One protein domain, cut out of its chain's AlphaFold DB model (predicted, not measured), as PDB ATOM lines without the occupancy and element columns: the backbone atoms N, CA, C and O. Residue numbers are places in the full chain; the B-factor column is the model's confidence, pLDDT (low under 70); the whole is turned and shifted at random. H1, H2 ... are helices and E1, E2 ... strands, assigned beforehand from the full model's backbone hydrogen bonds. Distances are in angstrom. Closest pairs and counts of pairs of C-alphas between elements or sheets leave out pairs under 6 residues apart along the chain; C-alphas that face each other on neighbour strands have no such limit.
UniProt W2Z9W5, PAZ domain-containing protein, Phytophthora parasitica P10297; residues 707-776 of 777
ATOM      1  N   GLY A 707     102.050 187.605 133.172       88.56
ATOM      2  CA  GLY A 707     102.189 186.200 133.552       88.56
ATOM      3  C   GLY A 707     102.954 186.017 134.870       88.56
ATOM      4  O   GLY A 707     104.089 186.467 135.023       88.56
ATOM      5  N   MET A 708     102.336 185.349 135.847       92.12
ATOM      6  CA  MET A 708     102.923 185.148 137.179       92.12
ATOM      7  C   MET A 708     103.758 183.865 137.257       92.12
ATOM      8  O   MET A 708     103.321 182.797 136.834       92.12
ATOM      9  N   SER A 709     104.950 183.932 137.862       92.56
ATOM     10  CA  SER A 709     105.776 182.736 138.078       92.56
ATOM     11  C   SER A 709     105.235 181.895 139.241       92.56
ATOM     12  O   SER A 709     105.325 182.327 140.397       92.56
ATOM     13  N   ILE A 710     104.750 180.684 138.973       92.94
ATOM     14  CA  ILE A 710     104.286 179.759 140.014       92.94
ATOM     15  C   ILE A 710     105.508 179.087 140.641       92.94
ATOM     16  O   ILE A 710     106.242 178.350 139.984       92.94
ATOM     17  N   ARG A 711     105.770 179.382 141.921       90.25
ATOM     18  CA  ARG A 711     106.957 178.883 142.641       90.25
ATOM     19  C   ARG A 711     106.654 177.609 143.423       90.25
ATOM     20  O   ARG A 711     107.325 176.605 143.224       90.25
ATOM     21  N   ASN A 712     105.602 177.648 144.238       89.75
ATOM     22  CA  ASN A 712     105.188 176.562 145.122       89.75
ATOM     23  C   ASN A 712     103.771 176.140 144.726       89.75
ATOM     24  O   ASN A 712     102.892 176.995 144.634       89.75
ATOM     25  N   TRP A 713     103.559 174.851 144.471       92.50
ATOM     26  CA  TRP A 713     102.258 174.275 144.124       92.50
ATOM     27  C   TRP A 713     102.267 172.769 144.396       92.50
ATOM     28  O   TRP A 713     103.330 172.146 144.385       92.50
ATOM     29  N   GLY A 714     101.089 172.197 144.632       92.06
ATOM     30  CA  GLY A 714     100.883 170.772 144.882       92.06
ATOM     31  C   GLY A 714      99.682 170.239 144.104       92.06
ATOM     32  O   GLY A 714      98.915 171.011 143.528       92.06
ATOM     33  N   VAL A 715      99.531 168.916 144.075       92.88
ATOM     34  CA  VAL A 715      98.426 168.222 143.402       92.88
ATOM     35  C   VAL A 715      97.820 167.195 144.358       92.88
ATOM     36  O   VAL A 715      98.476 166.214 144.705       92.88
ATOM     37  N   VAL A 716      96.562 167.397 144.754       93.19
ATOM     38  CA  VAL A 716      95.763 166.397 145.479       93.19
ATOM     39  C   VAL A 716      94.892 165.644 144.473       93.19
ATOM     40  O   VAL A 716      94.207 166.251 143.651       93.19
ATOM     41  N   VAL A 717      94.940 164.314 144.508       93.44
ATOM     42  CA  VAL A 717      94.274 163.433 143.540       93.44
ATOM     43  C   VAL A 717      93.247 162.562 144.257       93.44
ATOM     44  O   VAL A 717      93.599 161.587 144.924       93.44
ATOM     45  N   LEU A 718      91.974 162.927 144.095       91.94
ATOM     46  CA  LEU A 718      90.826 162.253 144.714       91.94
ATOM     47  C   LEU A 718      90.341 161.035 143.897       91.94
ATOM     48  O   LEU A 718      89.924 160.026 144.450       91.94
ATOM     49  N   GLY A 719      90.428 161.098 142.561       88.12
ATOM     50  CA  GLY A 719      90.016 160.001 141.669       88.12
ATOM     51  C   GLY A 719      91.069 158.897 141.499       88.12
ATOM     52  O   GLY A 719      92.262 159.125 141.708       88.12
ATOM     53  N   GLU A 720      90.651 157.712 141.035       86.19
ATOM     54  CA  GLU A 720      91.501 156.521 140.818       86.19
ATOM     55  C   GLU A 720      92.507 156.663 139.651       86.19
ATOM     56  O   GLU A 720      92.475 155.952 138.646       86.19
ATOM     57  N   THR A 721      93.447 157.596 139.780       88.38
ATOM     58  CA  THR A 721      94.420 157.939 138.734       88.38
ATOM     59  C   THR A 721      95.741 157.192 138.937       88.38
ATOM     60  O   THR A 721      96.218 156.996 140.061       88.38
ATOM     61  N   ARG A 722      96.384 156.768 137.841       88.56
ATOM     62  CA  ARG A 722      97.727 156.161 137.877       88.56
ATOM     63  C   ARG A 722      98.799 157.245 138.040       88.56
ATOM     64  O   ARG A 722      98.726 158.272 137.370       88.56
ATOM     65  N   LYS A 723      99.844 156.984 138.843       86.19
ATOM     66  CA  LYS A 723     100.977 157.918 139.062       86.19
ATOM     67  C   LYS A 723     101.639 158.380 137.744       86.19
ATOM     68  O   LYS A 723     102.082 159.520 137.662       86.19
ATOM     69  N   SER A 724     101.615 157.552 136.692       91.25
ATOM     70  CA  SER A 724     102.073 157.912 135.338       91.25
ATOM     71  C   SER A 724     101.287 159.064 134.700       91.25
ATOM     72  O   SER A 724     101.886 159.945 134.091       91.25
ATOM     73  N   GLU A 725      99.960 159.088 134.849       92.88
ATOM     74  CA  GLU A 725      99.113 160.112 134.227       92.88
ATOM     75  C   GLU A 725      99.147 161.419 135.021       92.88
ATOM     76  O   GLU A 725      99.132 162.492 134.426       92.88
ATOM     77  N   VAL A 726      99.304 161.338 136.349       92.31
ATOM     78  CA  VAL A 726      99.534 162.517 137.204       92.31
ATOM     79  C   VAL A 726     100.858 163.204 136.848       92.31
ATOM     80  O   VAL A 726     100.904 164.430 136.780       92.31
ATOM     81  N   ASN A 727     101.918 162.440 136.557       91.94
ATOM     82  CA  ASN A 727     103.183 163.009 136.083       91.94
ATOM     83  C   ASN A 727     103.028 163.653 134.695       91.94
ATOM     84  O   ASN A 727     103.272 164.848 134.575       91.94
ATOM     85  N   LYS A 728     102.480 162.941 133.695       94.56
ATOM     86  CA  LYS A 728     102.193 163.523 132.364       94.56
ATOM     87  C   LYS A 728     101.366 164.814 132.437       94.56
ATOM     88  O   LYS A 728     101.590 165.729 131.650       94.56
ATOM     89  N   PHE A 729     100.396 164.882 133.352       94.62
ATOM     90  CA  PHE A 729      99.608 166.087 133.605       94.62
ATOM     91  C   PHE A 729     100.470 167.227 134.160       94.62
ATOM     92  O   PHE A 729     100.407 168.333 133.632       94.62
ATOM     93  N   LYS A 730     101.302 166.961 135.179       94.19
ATOM     94  CA  LYS A 730     102.238 167.946 135.745       94.19
ATOM     95  C   LYS A 730     103.193 168.499 134.690       94.19
ATOM     96  O   LYS A 730     103.367 169.714 134.620       94.19
ATOM     97  N   ASP A 731     103.764 167.621 133.872       94.06
ATOM     98  CA  ASP A 731     104.746 167.976 132.848       94.06
ATOM     99  C   ASP A 731     104.103 168.879 131.781       94.06
ATOM    100  O   ASP A 731     104.591 169.980 131.526       94.06
ATOM    101  N   LYS A 732     102.931 168.487 131.258       95.62
ATOM    102  CA  LYS A 732     102.156 169.296 130.300       95.62
ATOM    103  C   LYS A 732     101.620 170.604 130.879       95.62
ATOM    104  O   LYS A 732     101.530 171.593 130.159       95.62
ATOM    105  N   LEU A 733     101.248 170.634 132.160       95.00
ATOM    106  CA  LEU A 733     100.822 171.866 132.827       95.00
ATOM    107  C   LEU A 733     101.998 172.840 132.990       95.00
ATOM    108  O   LEU A 733     101.829 174.041 132.792       95.00
ATOM    109  N   CYS A 734     103.194 172.324 133.286       94.31
ATOM    110  CA  CYS A 734     104.423 173.112 133.324       94.31
ATOM    111  C   CYS A 734     104.795 173.677 131.947       94.31
ATOM    112  O   CYS A 734     105.088 174.864 131.847       94.31
ATOM    113  N   GLU A 735     104.764 172.837 130.911       93.44
ATOM    114  CA  GLU A 735     105.008 173.194 129.507       93.44
ATOM    115  C   GLU A 735     104.028 174.282 129.035       93.44
ATOM    116  O   GLU A 735     104.445 175.367 128.629       93.44
ATOM    117  N   ALA A 736     102.723 174.055 129.208       93.50
ATOM    118  CA  ALA A 736     101.682 175.022 128.868       93.50
ATOM    119  C   ALA A 736     101.722 176.299 129.730       93.50
ATOM    120  O   ALA A 736     101.259 177.345 129.288       93.50
ATOM    121  N   GLY A 737     102.262 176.256 130.951       93.31
ATOM    122  CA  GLY A 737     102.516 177.462 131.743       93.31
ATOM    123  C   GLY A 737     103.645 178.302 131.149       93.31
ATOM    124  O   GLY A 737     103.469 179.497 130.901       93.31
ATOM    125  N   ASP A 738     104.781 177.666 130.855       90.44
ATOM    126  CA  ASP A 738     105.961 178.315 130.281       90.44
ATOM    127  C   ASP A 738     105.659 178.918 128.888       90.44
ATOM    128  O   ASP A 738     105.995 180.080 128.639       90.44
ATOM    129  N   GLU A 739     104.937 178.192 128.016       92.44
ATOM    130  CA  GLU A 739     104.457 178.687 126.707       92.44
ATOM    131  C   GLU A 739     103.696 180.017 126.813       92.44
ATOM    132  O   GLU A 739     103.815 180.884 125.943       92.44
ATOM    133  N   ARG A 740     102.877 180.163 127.862       94.06
ATOM    134  CA  ARG A 740     101.938 181.281 128.046       94.06
ATOM    135  C   ARG A 740     102.482 182.374 128.964       94.06
ATOM    136  O   ARG A 740     101.741 183.286 129.328       94.06
ATOM    137  N   GLY A 741     103.767 182.314 129.315       93.00
ATOM    138  CA  GLY A 741     104.427 183.313 130.158       93.00
ATOM    139  C   GLY A 741     104.096 183.192 131.650       93.00
ATOM    140  O   GLY A 741     104.407 184.100 132.409       93.00
ATOM    141  N   MET A 742     103.506 182.079 132.093       95.00
ATOM    142  CA  MET A 742     103.183 181.783 133.494       95.00
ATOM    143  C   MET A 742     104.094 180.650 134.011       95.00
ATOM    144  O   MET A 742     103.630 179.524 134.210       95.00
ATOM    145  N   PRO A 743     105.414 180.887 134.166       93.12
ATOM    146  CA  PRO A 743     106.373 179.801 134.299       93.12
ATOM    147  C   PRO A 743     106.275 179.097 135.653       93.12
ATOM    148  O   PRO A 743     106.399 179.723 136.714       93.12
ATOM    149  N   PHE A 744     106.131 177.774 135.614       93.88
ATOM    150  CA  PHE A 744     106.202 176.924 136.802       93.88
ATOM    151  C   PHE A 744     107.674 176.695 137.156       93.88
ATOM    152  O   PHE A 744     108.365 175.945 136.465       93.88
ATOM    153  N   LYS A 745     108.176 177.343 138.216       89.88
ATOM    154  CA  LYS A 745     109.584 177.226 138.634       89.88
ATOM    155  C   LYS A 745     109.892 175.867 139.259       89.88
ATOM    156  O   LYS A 745     110.933 175.291 138.968       89.88
ATOM    157  N   ASN A 746     108.985 175.342 140.084       88.25
ATOM    158  CA  ASN A 746     109.077 173.970 140.575       88.25
ATOM    159  C   ASN A 746     108.383 173.018 139.584       88.25
ATOM    160  O   ASN A 746     107.157 173.029 139.481       88.25
ATOM    161  N   LYS A 747     109.155 172.182 138.877       87.12
ATOM    162  CA  LYS A 747     108.634 171.119 137.989       87.12
ATOM    163  C   LYS A 747     108.271 169.826 138.742       87.12
ATOM    164  O   LYS A 747     107.697 168.900 138.172       87.12
ATOM    165  N   HIS A 748     108.582 169.742 140.033       87.38
ATOM    166  CA  HIS A 748     108.344 168.589 140.901       87.38
ATOM    167  C   HIS A 748     107.492 168.988 142.127       87.38
ATOM    168  O   HIS A 748     107.963 168.930 143.264       87.38
ATOM    169  N   PRO A 749     106.223 169.394 141.916       90.00
ATOM    170  CA  PRO A 749     105.279 169.649 143.000       90.00
ATOM    171  C   PRO A 749     105.036 168.407 143.860       90.00
ATOM    172  O   PRO A 749     105.138 167.269 143.376       90.00
ATOM    173  N   VAL A 750     104.607 168.662 145.097       91.25
ATOM    174  CA  VAL A 750     103.984 167.685 146.002       91.25
ATOM    175  C   VAL A 750     102.808 167.003 145.302       91.25
ATOM    176  O   VAL A 750     102.044 167.653 144.588       91.25
ATOM    177  N   VAL A 751     102.661 165.690 145.497       91.50
ATOM    178  CA  VAL A 751     101.555 164.901 144.937       91.50
ATOM    179  C   VAL A 751     101.002 163.978 146.010       91.50
ATOM    180  O   VAL A 751     101.668 163.021 146.397       91.50
ATOM    181  N   ILE A 752      99.765 164.229 146.425       91.81
ATOM    182  CA  ILE A 752      99.038 163.405 147.390       91.81
ATOM    183  C   ILE A 752      97.927 162.664 146.660       91.81
ATOM    184  O   ILE A 752      97.193 163.247 145.862       91.81
ATOM    185  N   LEU A 753      97.798 161.366 146.928       90.19
ATOM    186  CA  LEU A 753      96.725 160.537 146.385       90.19
ATOM    187  C   LEU A 753      95.820 160.080 147.531       90.19
ATOM    188  O   LEU A 753      96.305 159.451 148.472       90.19
ATOM    189  N   GLN A 754      94.511 160.310 147.419       89.38
ATOM    190  CA  GLN A 754      93.535 159.861 148.421       89.38
ATOM    191  C   GLN A 754      93.534 158.330 148.565       89.38
ATOM    192  O   GLN A 754      93.444 157.792 149.660       89.38
ATOM    193  N   ARG A 755      93.758 157.593 147.470       86.19
ATOM    194  CA  ARG A 755      93.872 156.121 147.491       86.19
ATOM    195  C   ARG A 755      95.033 155.594 148.369       86.19
ATOM    196  O   ARG A 755      94.987 154.428 148.766       86.19
ATOM    197  N   ASP A 756      96.072 156.420 148.574       86.62
ATOM    198  CA  ASP A 756      97.264 156.149 149.394       86.62
ATOM    199  C   ASP A 756      97.049 156.682 150.847       86.62
ATOM    200  O   ASP A 756      97.853 156.379 151.719       86.62
ATOM    201  N   ASN A 757      95.961 157.432 151.110       86.31
ATOM    202  CA  ASN A 757      95.590 158.099 152.376       86.31
ATOM    203  C   ASN A 757      94.059 157.995 152.602       86.31
ATOM    204  O   ASN A 757      93.342 158.994 152.582       86.31
ATOM    205  N   ARG A 758      93.530 156.767 152.681       82.25
ATOM    206  CA  ARG A 758      92.095 156.489 152.435       82.25
ATOM    207  C   ARG A 758      91.133 157.003 153.496       82.25
ATOM    208  O   ARG A 758      89.974 157.241 153.175       82.25
ATOM    209  N   ASP A 759      91.614 157.124 154.723       87.31
ATOM    210  CA  ASP A 759      90.814 157.499 155.887       87.31
ATOM    211  C   ASP A 759      90.762 159.024 156.090       87.31
ATOM    212  O   ASP A 759      90.159 159.483 157.054       87.31
ATOM    213  N   MET A 760      91.399 159.795 155.193       89.12
ATOM    214  CA  MET A 760      91.487 161.254 155.260       89.12
ATOM    215  C   MET A 760      90.461 161.949 154.362       89.12
ATOM    216  O   MET A 760      90.296 161.604 153.183       89.12
ATOM    217  N   GLU A 761      89.833 162.987 154.906       91.50
ATOM    218  CA  GLU A 761      88.913 163.862 154.172       91.50
ATOM    219  C   GLU A 761      89.653 164.910 153.323       91.50
ATOM    220  O   GLU A 761      90.854 165.145 153.472       91.50
ATOM    221  N   VAL A 762      88.934 165.557 152.395       91.25
ATOM    222  CA  VAL A 762      89.531 166.490 151.413       91.25
ATOM    223  C   VAL A 762      90.323 167.621 152.081       91.25
ATOM    224  O   VAL A 762      91.417 167.945 151.616       91.25
ATOM    225  N   ASP A 763      89.817 168.181 153.180       92.81
ATOM    226  CA  ASP A 763      90.485 169.266 153.906       92.81
ATOM    227  C   ASP A 763      91.799 168.793 154.552       92.81
ATOM    228  O   ASP A 763      92.826 169.462 154.439       92.81
ATOM    229  N   GLU A 764      91.820 167.589 155.126       93.94
ATOM    230  CA  GLU A 764      93.017 166.992 155.731       93.94
ATOM    231  C   GLU A 764      94.082 166.653 154.675       93.94
ATOM    232  O   GLU A 764      95.282 166.833 154.902       93.94
ATOM    233  N   LEU A 765      93.659 166.202 153.486       92.75
ATOM    234  CA  LEU A 765      94.547 165.984 152.337       92.75
ATOM    235  C   LEU A 765      95.147 167.304 151.824       92.75
ATOM    236  O   LEU A 765      96.301 167.328 151.387       92.75
ATOM    237  N   MET A 766      94.392 168.404 151.891       92.75
ATOM    238  CA  MET A 766      94.869 169.747 151.547       92.75
ATOM    239  C   MET A 766      95.826 170.307 152.610       92.75
ATOM    240  O   MET A 766      96.859 170.871 152.245       92.75
ATOM    241  N   GLU A 767      95.562 170.090 153.904       93.94
ATOM    242  CA  GLU A 767      96.506 170.413 154.982       93.94
ATOM    243  C   GLU A 767      97.817 169.631 154.857       93.94
ATOM    244  O   GLU A 767      98.896 170.213 154.983       93.94
ATOM    245  N   LEU A 768      97.748 168.326 154.575       92.19
ATOM    246  CA  LEU A 768      98.931 167.496 154.342       92.19
ATOM    247  C   LEU A 768      99.716 167.989 153.115       92.19
ATOM    248  O   LEU A 768     100.946 168.042 153.153       92.19
ATOM    249  N   CYS A 769      99.019 168.437 152.063       92.88
ATOM    250  CA  CYS A 769      99.649 169.026 150.881       92.88
ATOM    251  C   CYS A 769     100.378 170.330 151.224       92.88
ATOM    252  O   CYS A 769     101.528 170.516 150.830       92.88
ATOM    253  N   LEU A 770      99.740 171.211 152.000       91.88
ATOM    254  CA  LEU A 770     100.350 172.449 152.480       91.88
ATOM    255  C   LEU A 770     101.562 172.173 153.382       91.88
ATOM    256  O   LEU A 770     102.581 172.845 153.241       91.88
ATOM    257  N   ARG A 771     101.483 171.167 154.260       91.75
ATOM    258  CA  ARG A 771     102.573 170.753 155.155       91.75
ATOM    259  C   ARG A 771     103.800 170.295 154.366       91.75
ATOM    260  O   ARG A 771     104.859 170.903 154.499       91.75
ATOM    261  N   GLU A 772     103.633 169.346 153.441       89.19
ATOM    262  CA  GLU A 772     104.713 168.917 152.540       89.19
ATOM    263  C   GLU A 772     105.275 170.069 151.679       89.19
ATOM    264  O   GLU A 772     106.456 170.063 151.333       89.19
ATOM    265  N   LEU A 773     104.455 171.063 151.307       88.44
ATOM    266  CA  LEU A 773     104.896 172.243 150.546       88.44
ATOM    267  C   LEU A 773     105.660 173.275 151.384       88.44
ATOM    268  O   LEU A 773     106.357 174.118 150.815       88.44
ATOM    269  N   LEU A 774     105.521 173.243 152.709       86.00
ATOM    270  CA  LEU A 774     106.293 174.069 153.636       86.00
ATOM    271  C   LEU A 774     107.596 173.376 154.053       86.00
ATOM    272  O   LEU A 774     108.610 174.054 154.178       86.00
ATOM    273  N   GLU A 775     107.589 172.047 154.178       80.12
ATOM    274  CA  GLU A 775     108.770 171.211 154.453       80.12
ATOM    275  C   GLU A 775     109.764 171.128 153.275       80.12
ATOM    276  O   GLU A 775     110.903 170.708 153.456       80.12
ATOM    277  N   LYS A 776     109.345 171.526 152.063       66.19
ATOM    278  CA  LYS A 776     110.148 171.499 150.821       66.19
ATOM    279  C   LYS A 776     110.554 172.899 150.323       66.19
ATOM    280  O   LYS A 776     110.735 173.088 149.117       66.19
TER     281      LYS A 776
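This is residues 707 to 776 of the 777 residues of the protein "PAZ domain-containing protein" of Phytophthora parasitica P10297 (UniProt W2Z9W5). A short ribbon of two parallel strands, E1 and E2, lies between two helices: H2 packs close over one face, and H1 stands farther off over the other. H1 comes near the ribbon with residues 723 to 730, and the rest of it runs past the strands toward the end of the model where Gly 707 and the link from H1 to E2 lie; the loop between E2 and H2 is at the opposite end. The printed part has 70 residues with two named helices and two named strands, in the order E1, H1, E2, H2, and the sheet has the order E1, E2, parallel. The class is mixed, helices and strands. The whole is only just compact, close to loose, with a radius of gyration of the C-alphas of 12.8 A, and it is elongated, spanning 39 by 25 by 16 A.

Start at Gly 707, whose C-alpha is at (102.189, 186.200, 133.552), and go through residues 707 to 713, which hold no named element. Find C-alpha 714 at (100.883, 170.772, 144.882); here E1 begins, and it covers residues 714 to 717, 10.0 A from first to last C-alpha. After residues 718 to 722 comes H1, residues 723 to 739, the longest helix; it runs 24.4 A, from C-alpha 723 at (100.977, 157.918, 139.062) to C-alpha 739 at (104.457, 178.687, 126.707). Next, pass residues 740 to 749 to reach E2, residues 750 to 753, 10.2 A long. Residues 754 to 756 are a helical run too short to bear a name. The last element is H2, residues 762 to 775, which runs 20.0 A and ends at C-alpha 775, at (108.770, 171.211, 154.453).

Begin with the sheet. E1 and E2 are parallel neighbours, with 10 degrees between their N-to-C directions. Look at the C-alphas of Gly 714 and Val 750, which face each other 4.5 A apart, and at those of Val 717 and Leu 753, which face each other at 4.7 A. Across the pair, N 717 and O 752 are 2.8 A apart and N 752 and O 715 are 2.9 A apart, both within hydrogen-bond range. E1, H1 and E2 form a strand-helix-strand unit, two parallel neighbour strands with a helix between them along the chain, and its crossover is right-handed. E1 and H1 are near each other, with 6 pairs of C-alphas within 10 A, and H1 and E2 are near each other with 6 such pairs. Now look at H2. E1 and H2 have 7 pairs of C-alphas within 8 A, the closest being those of Gly 714 and Cys 769, 6.4 A apart. E2 and H2 have 6 such pairs, the closest being those of Val 750 and Leu 773, at 6.5 A. H1 and H2 are apart. In H1 and H2 every O i to N i+4 pair is within hydrogen-bond range.

The two C-alphas farthest apart are those of Gly 741 and Asp 759, 38.9 A from each other. From the first printed C-alpha, Gly 707, to the last, Lys 776, the distance is 24.0 A. The printed part has no cut. The link from E1 to H1 is tight, with 5 residues; those from H1 to E2, with 10 residues, and from E2 to H2, with 8, are short, and no link is long. The mean pLDDT of the printed part is 90.6; look for low confidence at residue 776, the one printed residue under 70.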